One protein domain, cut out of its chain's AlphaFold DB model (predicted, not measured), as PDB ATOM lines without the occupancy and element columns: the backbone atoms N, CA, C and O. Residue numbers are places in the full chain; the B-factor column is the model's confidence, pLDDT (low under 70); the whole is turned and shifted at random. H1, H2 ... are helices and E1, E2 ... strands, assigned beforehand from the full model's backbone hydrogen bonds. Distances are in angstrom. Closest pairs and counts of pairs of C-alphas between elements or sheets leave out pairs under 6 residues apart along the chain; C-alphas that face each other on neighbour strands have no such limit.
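What this domain is: This is residues 62 to 107 and 115 to 164 of the 164 residues of an uncharacterized protein of Vitis vinifera (UniProt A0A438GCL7). A long helix, H1, and a short one, H2, pack on the two-stranded sheet of E1 and E4, and from this small core two thin hairpins, E2 with E3 and E5 with E6, reach to opposite ends of the longest axis. Residues 142 to 147, in the hairpin of E5 and E6, stick out. The 96 printed residues include two named helices and six named strands, in the order E1 E2 E3 E4 H1 E5 E6 H2; the three sheets are antiparallel pairs, and the class is mixed. The whole is loose, with a radius of gyration of the C-alphas of 17.3 A, and spans 57 by 36 by 29 A.

How they stand to each other: E1, residues 65 to 70, and E4, residues 95 to 101, are antiparallel at 164 degrees; N 67 and O 99, 2.8 A apart, are within hydrogen-bond range. E2, residues 76 to 79, and E3, residues 89 to 92, form an antiparallel hairpin, with N 76 and O 92 within hydrogen-bond range at 2.8 A. E3 runs on into E4 across a break of 2 residues, at 58 degrees. The closest C-alphas of E4 and H1, residues 116 to 137, are those of Gly 97 and Ala 133, 4.2 A. E5, residues 140 to 143, and E6, residues 146 to 149, form an antiparallel hairpin, with N 141 and O 148 within hydrogen-bond range at 2.9 A. The closest C-alphas of E4 and H2, residues 153 to 160, are those of Tyr 101 and Phe 158, 6.2 A. H1 and H2 are close but not clearly touching, at a steep tilt of 47 degrees, opposite ways. The O i to N i+4 pairs are within hydrogen-bond range throughout H2 and in 17 of 18 cases in H1.

Where its parts are: E1 begins at C-alpha 65 (-16.128, -67.273, 113.432) and is 16.5 A long; E4 is 17.2 A. H1 measures 32.3 A, and H2 ends at C-alpha 160 (-24.646, -62.594, 121.644).

The domain as a whole: The C-alphas farthest apart, those of Ser 84 and Asn 145, are 58.6 A apart. Residues 108 to 114 are not printed, with 13.2 A between C-alphas 107 and 115. Of the links printed whole, none is long. The pLDDT is under 70 for 26 residues, among them 78 to 91.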
ATOM      1  N   PHE A  62     -13.414 -72.095 118.503       68.69
ATOM      2  CA  PHE A  62     -12.964 -71.437 117.279       68.69
ATOM      3  C   PHE A  62     -12.215 -70.144 117.593       68.69
ATOM      4  O   PHE A  62     -12.720 -69.259 118.293       68.69
ATOM      5  N   ARG A  63     -11.025 -70.012 116.993       69.75
ATOM      6  CA  ARG A  63     -10.197 -68.799 117.065       69.75
ATOM      7  C   ARG A  63     -10.864 -67.580 116.434       69.75
ATOM      8  O   ARG A  63     -10.497 -66.471 116.783       69.75
ATOM      9  N   ALA A  64     -11.789 -67.786 115.500       79.75
ATOM     10  CA  ALA A  64     -12.646 -66.770 114.907       79.75
ATOM     11  C   ALA A  64     -13.811 -67.467 114.202       79.75
ATOM     12  O   ALA A  64     -13.623 -68.525 113.600       79.75
ATOM     13  N   ALA A  65     -14.990 -66.858 114.236       83.38
ATOM     14  CA  ALA A  65     -16.128 -67.273 113.432       83.38
ATOM     15  C   ALA A  65     -16.711 -66.053 112.719       83.38
ATOM     16  O   ALA A  65     -16.696 -64.940 113.253       83.38
ATOM     17  N   PHE A  66     -17.240 -66.267 111.515       87.25
ATOM     18  CA  PHE A  66     -17.872 -65.227 110.713       87.25
ATOM     19  C   PHE A  66     -19.146 -65.739 110.031       87.25
ATOM     20  O   PHE A  66     -19.260 -66.915 109.697       87.25
ATOM     21  N   LEU A  67     -20.090 -64.827 109.837       87.75
ATOM     22  CA  LEU A  67     -21.340 -64.982 109.109       87.75
ATOM     23  C   LEU A  67     -21.314 -63.990 107.948       87.75
ATOM     24  O   LEU A  67     -21.210 -62.783 108.176       87.75
ATOM     25  N   THR A  68     -21.399 -64.488 106.717       90.62
ATOM     26  CA  THR A  68     -21.423 -63.666 105.504       90.62
ATOM     27  C   THR A  68     -22.787 -63.711 104.834       90.62
ATOM     28  O   THR A  68     -23.433 -64.751 104.753       90.62
ATOM     29  N   TYR A  69     -23.205 -62.564 104.310       88.50
ATOM     30  CA  TYR A  69     -24.375 -62.422 103.454       88.50
ATOM     31  C   TYR A  69     -23.899 -62.165 102.032       88.50
ATOM     32  O   TYR A  69     -22.995 -61.355 101.818       88.50
ATOM     33  N   HIS A  70     -24.517 -62.841 101.072       87.69
ATOM     34  CA  HIS A  70     -24.125 -62.834  99.667       87.69
ATOM     35  C   HIS A  70     -25.295 -62.362  98.802       87.69
ATOM     36  O   HIS A  70     -26.442 -62.718  99.069       87.69
ATOM     37  N   SER A  71     -25.013 -61.542  97.785       80.94
ATOM     38  CA  SER A  71     -26.034 -61.100  96.827       80.94
ATOM     39  C   SER A  71     -26.015 -61.971  95.578       80.94
ATOM     40  O   SER A  71     -25.005 -62.027  94.872       80.94
ATOM     41  N   PHE A  72     -27.132 -62.629  95.281       75.81
ATOM     42  CA  PHE A  72     -27.288 -63.399  94.045       75.81
ATOM     43  C   PHE A  72     -27.724 -62.537  92.851       75.81
ATOM     44  O   PHE A  72     -27.396 -62.890  91.727       75.81
ATOM     45  N   GLY A  73     -28.358 -61.378  93.077       73.31
ATOM     46  CA  GLY A  73     -28.775 -60.456  92.004       73.31
ATOM     47  C   GLY A  73     -27.641 -59.606  91.415       73.31
ATOM     48  O   GLY A  73     -27.848 -58.834  90.486       73.31
ATOM     49  N   HIS A  74     -26.420 -59.700  91.953       70.31
ATOM     50  CA  HIS A  74     -25.276 -58.946  91.438       70.31
ATOM     51  C   HIS A  74     -24.018 -59.805  91.386       70.31
ATOM     52  O   HIS A  74     -23.091 -59.641  92.180       70.31
ATOM     53  N   LEU A  75     -24.000 -60.757  90.457       76.56
ATOM     54  CA  LEU A  75     -22.844 -61.611  90.225       76.56
ATOM     55  C   LEU A  75     -21.697 -60.808  89.594       76.56
ATOM     56  O   LEU A  75     -21.884 -60.079  88.623       76.56
ATOM     57  N   VAL A  76     -20.493 -60.945  90.151       72.62
ATOM     58  CA  VAL A  76     -19.301 -60.211  89.712       72.62
ATOM     59  C   VAL A  76     -18.370 -61.151  88.971       72.62
ATOM     60  O   VAL A  76     -18.033 -62.231  89.452       72.62
ATOM     61  N   HIS A  77     -17.898 -60.708  87.813       70.38
ATOM     62  CA  HIS A  77     -16.866 -61.408  87.075       70.38
ATOM     63  C   HIS A  77     -15.478 -61.093  87.650       70.38
ATOM     64  O   HIS A  77     -15.055 -59.935  87.693       70.38
ATOM     65  N   ARG A  78     -14.750 -62.121  88.088       65.75
ATOM     66  CA  ARG A  78     -13.393 -62.014  88.617       65.75
ATOM     67  C   ARG A  78     -12.436 -62.784  87.715       65.75
ATOM     68  O   ARG A  78     -12.541 -63.996  87.557       65.75
ATOM     69  N   SER A  79     -11.466 -62.079  87.144       61.16
ATOM     70  CA  SER A  79     -10.342 -62.716  86.467       61.16
ATOM     71  C   SER A  79      -9.338 -63.207  87.509       61.16
ATOM     72  O   SER A  79      -8.822 -62.438  88.322       61.16
ATOM     73  N   SER A  80      -9.078 -64.513  87.507       55.38
ATOM     74  CA  SER A  80      -7.995 -65.107  88.286       55.38
ATOM     75  C   SER A  80      -6.668 -64.874  87.563       55.38
ATOM     76  O   SER A  80      -6.510 -65.259  86.406       55.38
ATOM     77  N   THR A  81      -5.708 -64.245  88.238       51.25
ATOM     78  CA  THR A  81      -4.298 -64.235  87.828       51.25
ATOM     79  C   THR A  81      -3.522 -65.257  88.660       51.25
ATOM     80  O   THR A  81      -2.509 -64.917  89.259       51.25
ATOM     81  N   PHE A  82      -4.031 -66.483  88.798       45.62
ATOM     82  CA  PHE A  82      -3.178 -67.591  89.229       45.62
ATOM     83  C   PHE A  82      -2.361 -68.076  88.028       45.62
ATOM     84  O   PHE A  82      -2.830 -68.011  86.892       45.62
ATOM     85  N   ASP A  83      -1.111 -68.446  88.297       45.06
ATOM     86  CA  ASP A  83      -0.002 -68.501  87.348       45.06
ATOM     87  C   ASP A  83      -0.287 -69.134  85.977       45.06
ATOM     88  O   ASP A  83      -1.076 -70.063  85.809       45.06
ATOM     89  N   SER A  84       0.407 -68.559  84.992       52.22
ATOM     90  CA  SER A  84       0.520 -68.915  83.573       52.22
ATOM     91  C   SER A  84      -0.124 -70.245  83.159       52.22
ATOM     92  O   SER A  84       0.474 -71.300  83.333       52.22
ATOM     93  N   HIS A  85      -1.324 -70.167  82.572       51.12
ATOM     94  CA  HIS A  85      -1.762 -70.862  81.341       51.12
ATOM     95  C   HIS A  85      -3.294 -70.885  81.178       51.12
ATOM     96  O   HIS A  85      -3.782 -71.222  80.101       51.12
ATOM     97  N   ARG A  86      -4.062 -70.438  82.180       51.22
ATOM     98  CA  ARG A  86      -5.526 -70.334  82.088       51.22
ATOM     99  C   ARG A  86      -6.037 -69.041  82.717       51.22
ATOM    100  O   ARG A  86      -6.085 -68.897  83.932       51.22
ATOM    101  N   LYS A  87      -6.445 -68.095  81.865       53.16
ATOM    102  CA  LYS A  87      -7.261 -66.938  82.260       53.16
ATOM    103  C   LYS A  87      -8.715 -67.389  82.346       53.16
ATOM    104  O   LYS A  87      -9.527 -67.017  81.503       53.16
ATOM    105  N   ASP A  88      -9.022 -68.240  83.316       57.47
ATOM    106  CA  ASP A  88     -10.403 -68.643  83.531       57.47
ATOM    107  C   ASP A  88     -11.123 -67.540  84.318       57.47
ATOM    108  O   ASP A  88     -10.792 -67.199  85.457       57.47
ATOM    109  N   ALA A  89     -12.072 -66.939  83.616       61.28
ATOM    110  CA  ALA A  89     -13.174 -66.149  84.121       61.28
ATOM    111  C   ALA A  89     -13.918 -66.897  85.241       61.28
ATOM    112  O   ALA A  89     -14.417 -67.993  84.989       61.28
ATOM    113  N   CYS A  90     -14.022 -66.347  86.458       66.00
ATOM    114  CA  CYS A  90     -14.922 -66.898  87.475       66.00
ATOM    115  C   CYS A  90     -16.011 -65.897  87.865       66.00
ATOM    116  O   CYS A  90     -15.767 -64.700  88.008       66.00
ATOM    117  N   ILE A  91     -17.235 -66.395  88.018       68.56
ATOM    118  CA  ILE A  91     -18.378 -65.609  88.477       68.56
ATOM    119  C   ILE A  91     -18.506 -65.816  89.986       68.56
ATOM    120  O   ILE A  91     -18.549 -66.951  90.460       68.56
ATOM    121  N   VAL A  92     -18.542 -64.726  90.752       73.94
ATOM    122  CA  VAL A  92     -18.635 -64.764  92.215       73.94
ATOM    123  C   VAL A  92     -19.824 -63.951  92.709       73.94
ATOM    124  O   VAL A  92     -20.100 -62.864  92.208       73.94
ATOM    125  N   SER A  93     -20.505 -64.453  93.738       79.81
ATOM    126  CA  SER A  93     -21.499 -63.672  94.473       79.81
ATOM    127  C   SER A  93     -20.787 -62.813  95.531       79.81
ATOM    128  O   SER A  93     -20.127 -63.366  96.424       79.81
ATOM    129  N   PRO A  94     -20.858 -61.472  95.444       83.75
ATOM    130  CA  PRO A  94     -20.142 -60.590  96.349       83.75
ATOM    131  C   PRO A  94     -20.693 -60.695  97.771       83.75
ATOM    132  O   PRO A  94     -21.904 -60.782  97.989       83.75
ATOM    133  N   VAL A  95     -19.783 -60.629  98.745       88.94
ATOM    134  CA  VAL A  95     -20.146 -60.459 100.155       88.94
ATOM    135  C   VAL A  95     -20.697 -59.051 100.333       88.94
ATOM    136  O   VAL A  95     -20.003 -58.064 100.084       88.94
ATOM    137  N   VAL A  96     -21.943 -58.970 100.777       91.25
ATOM    138  CA  VAL A  96     -22.670 -57.720 101.016       91.25
ATOM    139  C   VAL A  96     -22.882 -57.448 102.498       91.25
ATOM    140  O   VAL A  96     -23.042 -56.294 102.869       91.25
ATOM    141  N   GLY A  97     -22.815 -58.470 103.353       91.75
ATOM    142  CA  GLY A  97     -22.878 -58.316 104.806       91.75
ATOM    143  C   GLY A  97     -21.896 -59.240 105.516       91.75
ATOM    144  O   GLY A  97     -21.599 -60.327 105.024       91.75
ATOM    145  N   LEU A  98     -21.391 -58.809 106.670       92.12
ATOM    146  CA  LEU A  98     -20.472 -59.582 107.502       92.12
ATOM    147  C   LEU A  98     -20.775 -59.352 108.981       92.12
ATOM    148  O   LEU A  98     -20.946 -58.216 109.408       92.12
ATOM    149  N   GLN A  99     -20.764 -60.427 109.757       90.06
ATOM    150  CA  GLN A  99     -20.776 -60.393 111.213       90.06
ATOM    151  C   GLN A  99     -19.731 -61.384 111.734       90.06
ATOM    152  O   GLN A  99     -19.599 -62.475 111.189       90.06
ATOM    153  N   SER A 100     -18.981 -61.043 112.780       87.38
ATOM    154  CA  SER A 100     -17.973 -61.943 113.352       87.38
ATOM    155  C   SER A 100     -17.969 -61.912 114.879       87.38
ATOM    156  O   SER A 100     -18.408 -60.945 115.501       87.38
ATOM    157  N   TYR A 101     -17.488 -62.994 115.488       83.44
ATOM    158  CA  TYR A 101     -17.148 -63.050 116.910       83.44
ATOM    159  C   TYR A 101     -15.856 -63.849 117.095       83.44
ATOM    160  O   TYR A 101     -15.456 -64.622 116.220       83.44
ATOM    161  N   ASN A 102     -15.157 -63.614 118.209       77.31
ATOM    162  CA  ASN A 102     -13.794 -64.103 118.469       77.31
ATOM    163  C   ASN A 102     -12.745 -63.714 117.412       77.31
ATOM    164  O   ASN A 102     -11.581 -64.051 117.574       77.31
ATOM    165  N   ALA A 103     -13.106 -62.970 116.365       72.00
ATOM    166  CA  ALA A 103     -12.155 -62.439 115.407       72.00
ATOM    167  C   ALA A 103     -11.300 -61.377 116.106       72.00
ATOM    168  O   ALA A 103     -11.713 -60.227 116.252       72.00
ATOM    169  N   GLN A 104     -10.108 -61.767 116.566       62.62
ATOM    170  CA  GLN A 104      -9.101 -60.788 116.952       62.62
ATOM    171  C   GLN A 104      -8.898 -59.853 115.757       62.62
ATOM    172  O   GLN A 104      -8.770 -60.341 114.626       62.62
ATOM    173  N   PRO A 105      -8.881 -58.526 115.954       56.78
ATOM    174  CA  PRO A 105      -8.646 -57.635 114.845       56.78
ATOM    175  C   PRO A 105      -7.221 -57.902 114.368       56.78
ATOM    176  O   PRO A 105      -6.249 -57.526 115.022       56.78
ATOM    177  N   ILE A 106      -7.096 -58.510 113.188       52.16
ATOM    178  CA  ILE A 106      -5.840 -58.550 112.418       52.16
ATOM    179  C   ILE A 106      -5.315 -57.108 112.207       52.16
ATOM    180  O   ILE A 106      -4.138 -56.891 111.963       52.16
ATOM    181  N   LEU A 107      -6.184 -56.107 112.395       51.31
ATOM    182  CA  LEU A 107      -5.889 -54.675 112.384       51.31
ATOM    183  C   LEU A 107      -5.134 -54.140 113.619       51.31
ATOM    184  O   LEU A 107      -4.746 -52.977 113.589       51.31
ATOM    185  N   ASN A 115       1.274 -45.287 107.140       53.31
ATOM    186  CA  ASN A 115       0.293 -44.918 106.094       53.31
ATOM    187  C   ASN A 115      -1.140 -45.052 106.646       53.31
ATOM    188  O   ASN A 115      -1.760 -46.105 106.569       53.31
ATOM    189  N   LEU A 116      -1.705 -43.968 107.179       56.12
ATOM    190  CA  LEU A 116      -3.028 -43.939 107.830       56.12
ATOM    191  C   LEU A 116      -4.235 -44.181 106.887       56.12
ATOM    192  O   LEU A 116      -5.362 -44.296 107.349       56.12
ATOM    193  N   LYS A 117      -4.043 -44.272 105.563       64.06
ATOM    194  CA  LYS A 117      -5.154 -44.315 104.586       64.06
ATOM    195  C   LYS A 117      -5.803 -45.697 104.379       64.06
ATOM    196  O   LYS A 117      -7.032 -45.758 104.315       64.06
ATOM    197  N   PRO A 118      -5.059 -46.813 104.253       68.31
ATOM    198  CA  PRO A 118      -5.665 -48.120 103.983       68.31
ATOM    199  C   PRO A 118      -6.471 -48.677 105.165       68.31
ATOM    200  O   PRO A 118      -7.535 -49.261 104.957       68.31
ATOM    201  N   SER A 119      -6.016 -48.452 106.401       78.81
ATOM    202  CA  SER A 119      -6.706 -48.906 107.617       78.81
ATOM    203  C   SER A 119      -8.063 -48.220 107.802       78.81
ATOM    204  O   SER A 119      -9.045 -48.869 108.162       78.81
ATOM    205  N   GLU A 120      -8.167 -46.932 107.467       81.56
ATOM    206  CA  GLU A 120      -9.435 -46.201 107.481       81.56
ATOM    207  C   GLU A 120     -10.432 -46.720 106.441       81.56
ATOM    208  O   GLU A 120     -11.623 -46.840 106.741       81.56
ATOM    209  N   ILE A 121      -9.965 -47.039 105.230       85.81
ATOM    210  CA  ILE A 121     -10.803 -47.610 104.164       85.81
ATOM    211  C   ILE A 121     -11.332 -48.980 104.592       85.81
ATOM    212  O   ILE A 121     -12.527 -49.243 104.455       85.81
ATOM    213  N   LEU A 122     -10.468 -49.837 105.143       84.81
ATOM    214  CA  LEU A 122     -10.858 -51.156 105.640       84.81
ATOM    215  C   LEU A 122     -11.868 -51.049 106.784       84.81
ATOM    216  O   LEU A 122     -12.890 -51.728 106.751       84.81
ATOM    217  N   ARG A 123     -11.646 -50.143 107.743       85.12
ATOM    218  CA  ARG A 123     -12.586 -49.903 108.846       85.12
ATOM    219  C   ARG A 123     -13.944 -49.409 108.347       85.12
ATOM    220  O   ARG A 123     -14.973 -49.867 108.831       85.12
ATOM    221  N   LYS A 124     -13.961 -48.495 107.368       89.88
ATOM    222  CA  LYS A 124     -15.206 -48.028 106.736       89.88
ATOM    223  C   LYS A 124     -15.940 -49.178 106.051       89.88
ATOM    224  O   LYS A 124     -17.133 -49.332 106.270       89.88
ATOM    225  N   ARG A 125     -15.224 -50.005 105.284       91.00
ATOM    226  CA  ARG A 125     -15.797 -51.183 104.616       91.00
ATOM    227  C   ARG A 125     -16.370 -52.187 105.607       91.00
ATOM    228  O   ARG A 125     -17.491 -52.633 105.406       91.00
ATOM    229  N   LEU A 126     -15.635 -52.503 106.673       90.25
ATOM    230  CA  LEU A 126     -16.106 -53.406 107.718       90.25
ATOM    231  C   LEU A 126     -17.398 -52.880 108.350       90.25
ATOM    232  O   LEU A 126     -18.389 -53.598 108.389       90.25
ATOM    233  N   LYS A 127     -17.422 -51.593 108.719       91.75
ATOM    234  CA  LYS A 127     -18.619 -50.943 109.262       91.75
ATOM    235  C   LYS A 127     -19.806 -51.019 108.298       91.75
ATOM    236  O   LYS A 127     -20.925 -51.275 108.727       91.75
ATOM    237  N   THR A 128     -19.581 -50.801 107.001       94.81
ATOM    238  CA  THR A 128     -20.632 -50.939 105.984       94.81
ATOM    239  C   THR A 128     -21.156 -52.374 105.911       94.81
ATOM    240  O   THR A 128     -22.365 -52.566 105.905       94.81
ATOM    241  N   LEU A 129     -20.276 -53.379 105.919       94.31
ATOM    242  CA  LEU A 129     -20.683 -54.788 105.896       94.31
ATOM    243  C   LEU A 129     -21.483 -55.190 107.146       94.31
ATOM    244  O   LEU A 129     -22.467 -55.918 107.027       94.31
ATOM    245  N   GLU A 130     -21.105 -54.705 108.328       93.31
ATOM    246  CA  GLU A 130     -21.841 -54.943 109.581       93.31
ATOM    247  C   GLU A 130     -23.235 -54.297 109.550       93.31
ATOM    248  O   GLU A 130     -24.232 -54.908 109.943       93.31
ATOM    249  N   GLN A 131     -23.329 -53.071 109.028       94.44
ATOM    250  CA  GLN A 131     -24.604 -52.374 108.848       94.44
ATOM    251  C   GLN A 131     -25.521 -53.124 107.880       94.44
ATOM    252  O   GLN A 131     -26.699 -53.322 108.180       94.44
ATOM    253  N   THR A 132     -24.991 -53.582 106.748       93.81
ATOM    254  CA  THR A 132     -25.771 -54.350 105.777       93.81
ATOM    255  C   THR A 132     -26.187 -55.711 106.332       93.81
ATOM    256  O   THR A 132     -27.333 -56.104 106.127       93.81
ATOM    257  N   ALA A 133     -25.331 -56.398 107.097       92.06
ATOM    258  CA  ALA A 133     -25.708 -57.635 107.784       92.06
ATOM    259  C   ALA A 133     -26.886 -57.420 108.749       92.06
ATOM    260  O   ALA A 133     -27.835 -58.199 108.731       92.06
ATOM    261  N   SER A 134     -26.864 -56.334 109.531       93.00
ATOM    262  CA  SER A 134     -27.972 -55.956 110.421       93.00
ATOM    263  C   SER A 134     -29.272 -55.718 109.653       93.00
ATOM    264  O   SER A 134     -30.315 -56.267 110.010       93.00
ATOM    265  N   LEU A 135     -29.204 -54.955 108.556       91.81
ATOM    266  CA  LEU A 135     -30.362 -54.685 107.706       91.81
ATOM    267  C   LEU A 135     -30.934 -55.969 107.104       91.81
ATOM    268  O   LEU A 135     -32.141 -56.149 107.135       91.81
ATOM    269  N   MET A 136     -30.094 -56.874 106.600       88.69
ATOM    270  CA  MET A 136     -30.550 -58.137 106.011       88.69
ATOM    271  C   MET A 136     -31.160 -59.076 107.054       88.69
ATOM    272  O   MET A 136     -32.219 -59.660 106.822       88.69
ATOM    273  N   ALA A 137     -30.529 -59.181 108.223       89.12
ATOM    274  CA  ALA A 137     -30.964 -60.056 109.303       89.12
ATOM    275  C   ALA A 137     -32.272 -59.615 109.972       89.12
ATOM    276  O   ALA A 137     -32.980 -60.461 110.526       89.12
ATOM    277  N   ARG A 138     -32.548 -58.302 109.965       89.94
ATOM    278  CA  ARG A 138     -33.652 -57.656 110.694       89.94
ATOM    279  C   ARG A 138     -34.610 -56.854 109.809       89.94
ATOM    280  O   ARG A 138     -35.369 -56.034 110.322       89.94
ATOM    281  N   ALA A 139     -34.565 -57.051 108.490       85.00
ATOM    282  CA  ALA A 139     -35.373 -56.283 107.545       85.00
ATOM    283  C   ALA A 139     -36.867 -56.404 107.870       85.00
ATOM    284  O   ALA A 139     -37.376 -57.505 108.079       85.00
ATOM    285  N   GLU A 140     -37.589 -55.287 107.869       84.81
ATOM    286  CA  GLU A 140     -39.043 -55.291 107.998       84.81
ATOM    287  C   GLU A 140     -39.672 -55.222 106.606       84.81
ATOM    288  O   GLU A 140     -39.442 -54.279 105.849       84.81
ATOM    289  N   VAL A 141     -40.467 -56.231 106.260       78.69
ATOM    290  CA  VAL A 141     -41.219 -56.276 105.006       78.69
ATOM    291  C   VAL A 141     -42.679 -55.980 105.315       78.69
ATOM    292  O   VAL A 141     -43.292 -56.625 106.166       78.69
ATOM    293  N   SER A 142     -43.245 -54.998 104.614       78.69
ATOM    294  CA  SER A 142     -44.683 -54.735 104.643       78.69
ATOM    295  C   SER A 142     -45.339 -55.399 103.435       78.69
ATOM    296  O   SER A 142     -44.983 -55.131 102.291       78.69
ATOM    297  N   LYS A 143     -46.291 -56.300 103.684       76.81
ATOM    298  CA  LYS A 143     -47.129 -56.915 102.650       76.81
ATOM    299  C   LYS A 143     -48.579 -56.535 102.932       76.81
ATOM    300  O   LYS A 143     -49.261 -57.164 103.741       76.81
ATOM    301  N   GLY A 144     -49.034 -55.455 102.297       81.50
ATOM    302  CA  GLY A 144     -50.331 -54.842 102.597       81.50
ATOM    303  C   GLY A 144     -50.365 -54.283 104.023       81.50
ATOM    304  O   GLY A 144     -49.485 -53.520 104.408       81.50
ATOM    305  N   ASN A 145     -51.353 -54.697 104.821       82.69
ATOM    306  CA  ASN A 145     -51.487 -54.285 106.227       82.69
ATOM    307  C   ASN A 145     -50.608 -55.094 107.199       82.69
ATOM    308  O   ASN A 145     -50.575 -54.784 108.389       82.69
ATOM    309  N   LEU A 146     -49.925 -56.143 106.726       74.31
ATOM    310  CA  LEU A 146     -49.100 -57.000 107.570       74.31
ATOM    311  C   LEU A 146     -47.639 -56.545 107.518       74.31
ATOM    312  O   LEU A 146     -47.029 -56.510 106.449       74.31
ATOM    313  N   LYS A 147     -47.079 -56.221 108.684       81.94
ATOM    314  CA  LYS A 147     -45.644 -55.993 108.866       81.94
ATOM    315  C   LYS A 147     -45.010 -57.267 109.414       81.94
ATOM    316  O   LYS A 147     -45.421 -57.752 110.466       81.94
ATOM    317  N   SER A 148     -44.033 -57.816 108.701       78.62
ATOM    318  CA  SER A 148     -43.225 -58.945 109.161       78.62
ATOM    319  C   SER A 148     -41.782 -58.499 109.322       78.62
ATOM    320  O   SER A 148     -41.169 -58.030 108.363       78.62
ATOM    321  N   VAL A 149     -41.234 -58.670 110.519       81.56
ATOM    322  CA  VAL A 149     -39.816 -58.437 110.788       81.56
ATOM    323  C   VAL A 149     -39.074 -59.743 110.543       81.56
ATOM    324  O   VAL A 149     -39.377 -60.758 111.172       81.56
ATOM    325  N   ASN A 150     -38.118 -59.724 109.619       80.38
ATOM    326  CA  ASN A 150     -37.182 -60.821 109.450       80.38
ATOM    327  C   ASN A 150     -36.332 -60.935 110.723       80.38
ATOM    328  O   ASN A 150     -35.915 -59.923 111.278       80.38
ATOM    329  N   ARG A 151     -36.095 -62.146 111.225       83.06
ATOM    330  CA  ARG A 151     -35.233 -62.358 112.393       83.06
ATOM    331  C   ARG A 151     -34.376 -63.586 112.166       83.06
ATOM    332  O   ARG A 151     -34.835 -64.703 112.377       83.06
ATOM    333  N   HIS A 152     -33.128 -63.364 111.767       86.38
ATOM    334  CA  HIS A 152     -32.156 -64.435 111.546       86.38
ATOM    335  C   HIS A 152     -31.568 -64.931 112.881       86.38
ATOM    336  O   HIS A 152     -30.833 -64.178 113.525       86.38
ATOM    337  N   PRO A 153     -31.830 -66.184 113.303       85.62
ATOM    338  CA  PRO A 153     -31.303 -66.725 114.559       85.62
ATOM    339  C   PRO A 153     -29.773 -66.723 114.615       85.62
ATOM    340  O   PRO A 153     -29.202 -66.401 115.653       85.62
ATOM    341  N   ASP A 154     -29.113 -66.999 113.489       85.31
ATOM    342  CA  ASP A 154     -27.651 -67.006 113.405       85.31
ATOM    343  C   ASP A 154     -27.066 -65.613 113.625       85.31
ATOM    344  O   ASP A 154     -26.081 -65.454 114.338       85.31
ATOM    345  N   TYR A 155     -27.703 -64.570 113.090       89.44
ATOM    346  CA  TYR A 155     -27.265 -63.201 113.346       89.44
ATOM    347  C   TYR A 155     -27.327 -62.861 114.840       89.44
ATOM    348  O   TYR A 155     -26.364 -62.333 115.396       89.44
ATOM    349  N   GLU A 156     -28.421 -63.231 115.513       89.31
ATOM    350  CA  GLU A 156     -28.563 -63.036 116.961       89.31
ATOM    351  C   GLU A 156     -27.546 -63.870 117.759       89.31
ATOM    352  O   GLU A 156     -26.979 -63.380 118.737       89.31
ATOM    353  N   PHE A 157     -27.256 -65.100 117.323       86.88
ATOM    354  CA  PHE A 157     -26.202 -65.925 117.920       86.88
ATOM    355  C   PHE A 157     -24.845 -65.221 117.844       86.88
ATOM    356  O   PHE A 157     -24.146 -65.114 118.854       86.88
ATOM    357  N   PHE A 158     -24.485 -64.699 116.673       88.75
ATOM    358  CA  PHE A 158     -23.231 -63.980 116.472       88.75
ATOM    359  C   PHE A 158     -23.152 -62.703 117.323       88.75
ATOM    360  O   PHE A 158     -22.115 -62.448 117.936       88.75
ATOM    361  N   LEU A 159     -24.245 -61.937 117.417       88.44
ATOM    362  CA  LEU A 159     -24.317 -60.748 118.271       88.44
ATOM    363  C   LEU A 159     -24.159 -61.080 119.759       88.44
ATOM    364  O   LEU A 159     -23.454 -60.367 120.467       88.44
ATOM    365  N   SER A 160     -24.750 -62.180 120.235       88.19
ATOM    366  CA  SER A 160     -24.646 -62.594 121.644       88.19
ATOM    367  C   SER A 160     -23.211 -62.906 122.095       88.19
ATOM    368  O   SER A 160     -22.923 -62.922 123.291       88.19
ATOM    369  N   ARG A 161     -22.304 -63.153 121.140       84.31
ATOM    370  CA  ARG A 161     -20.898 -63.508 121.374       84.31
ATOM    371  C   ARG A 161     -19.917 -62.406 120.987       84.31
ATOM    372  O   ARG A 161     -18.714 -62.583 121.197       84.31
ATOM    373  N   GLN A 162     -20.390 -61.277 120.458       77.94
ATOM    374  CA  GLN A 162     -19.548 -60.094 120.314       77.94
ATOM    375  C   GLN A 162     -19.187 -59.583 121.712       77.94
ATOM    376  O   GLN A 162     -20.031 -59.075 122.446       77.94
ATOM    377  N   ARG A 163     -17.921 -59.754 122.100       63.62
ATOM    378  CA  ARG A 163     -17.371 -59.125 123.304       63.62
ATOM    379  C   ARG A 163     -17.136 -57.645 122.996       63.62
ATOM    380  O   ARG A 163     -16.556 -57.343 121.954       63.62
ATOM    381  N   TRP A 164     -17.650 -56.773 123.860       52.56
ATOM    382  CA  TRP A 164     -17.457 -55.322 123.797       52.56
ATOM    383  C   TRP A 164     -16.083 -54.956 124.355       52.56
ATOM    384  O   TRP A 164     -15.648 -55.647 125.308       52.56
TER     385      TRP A 164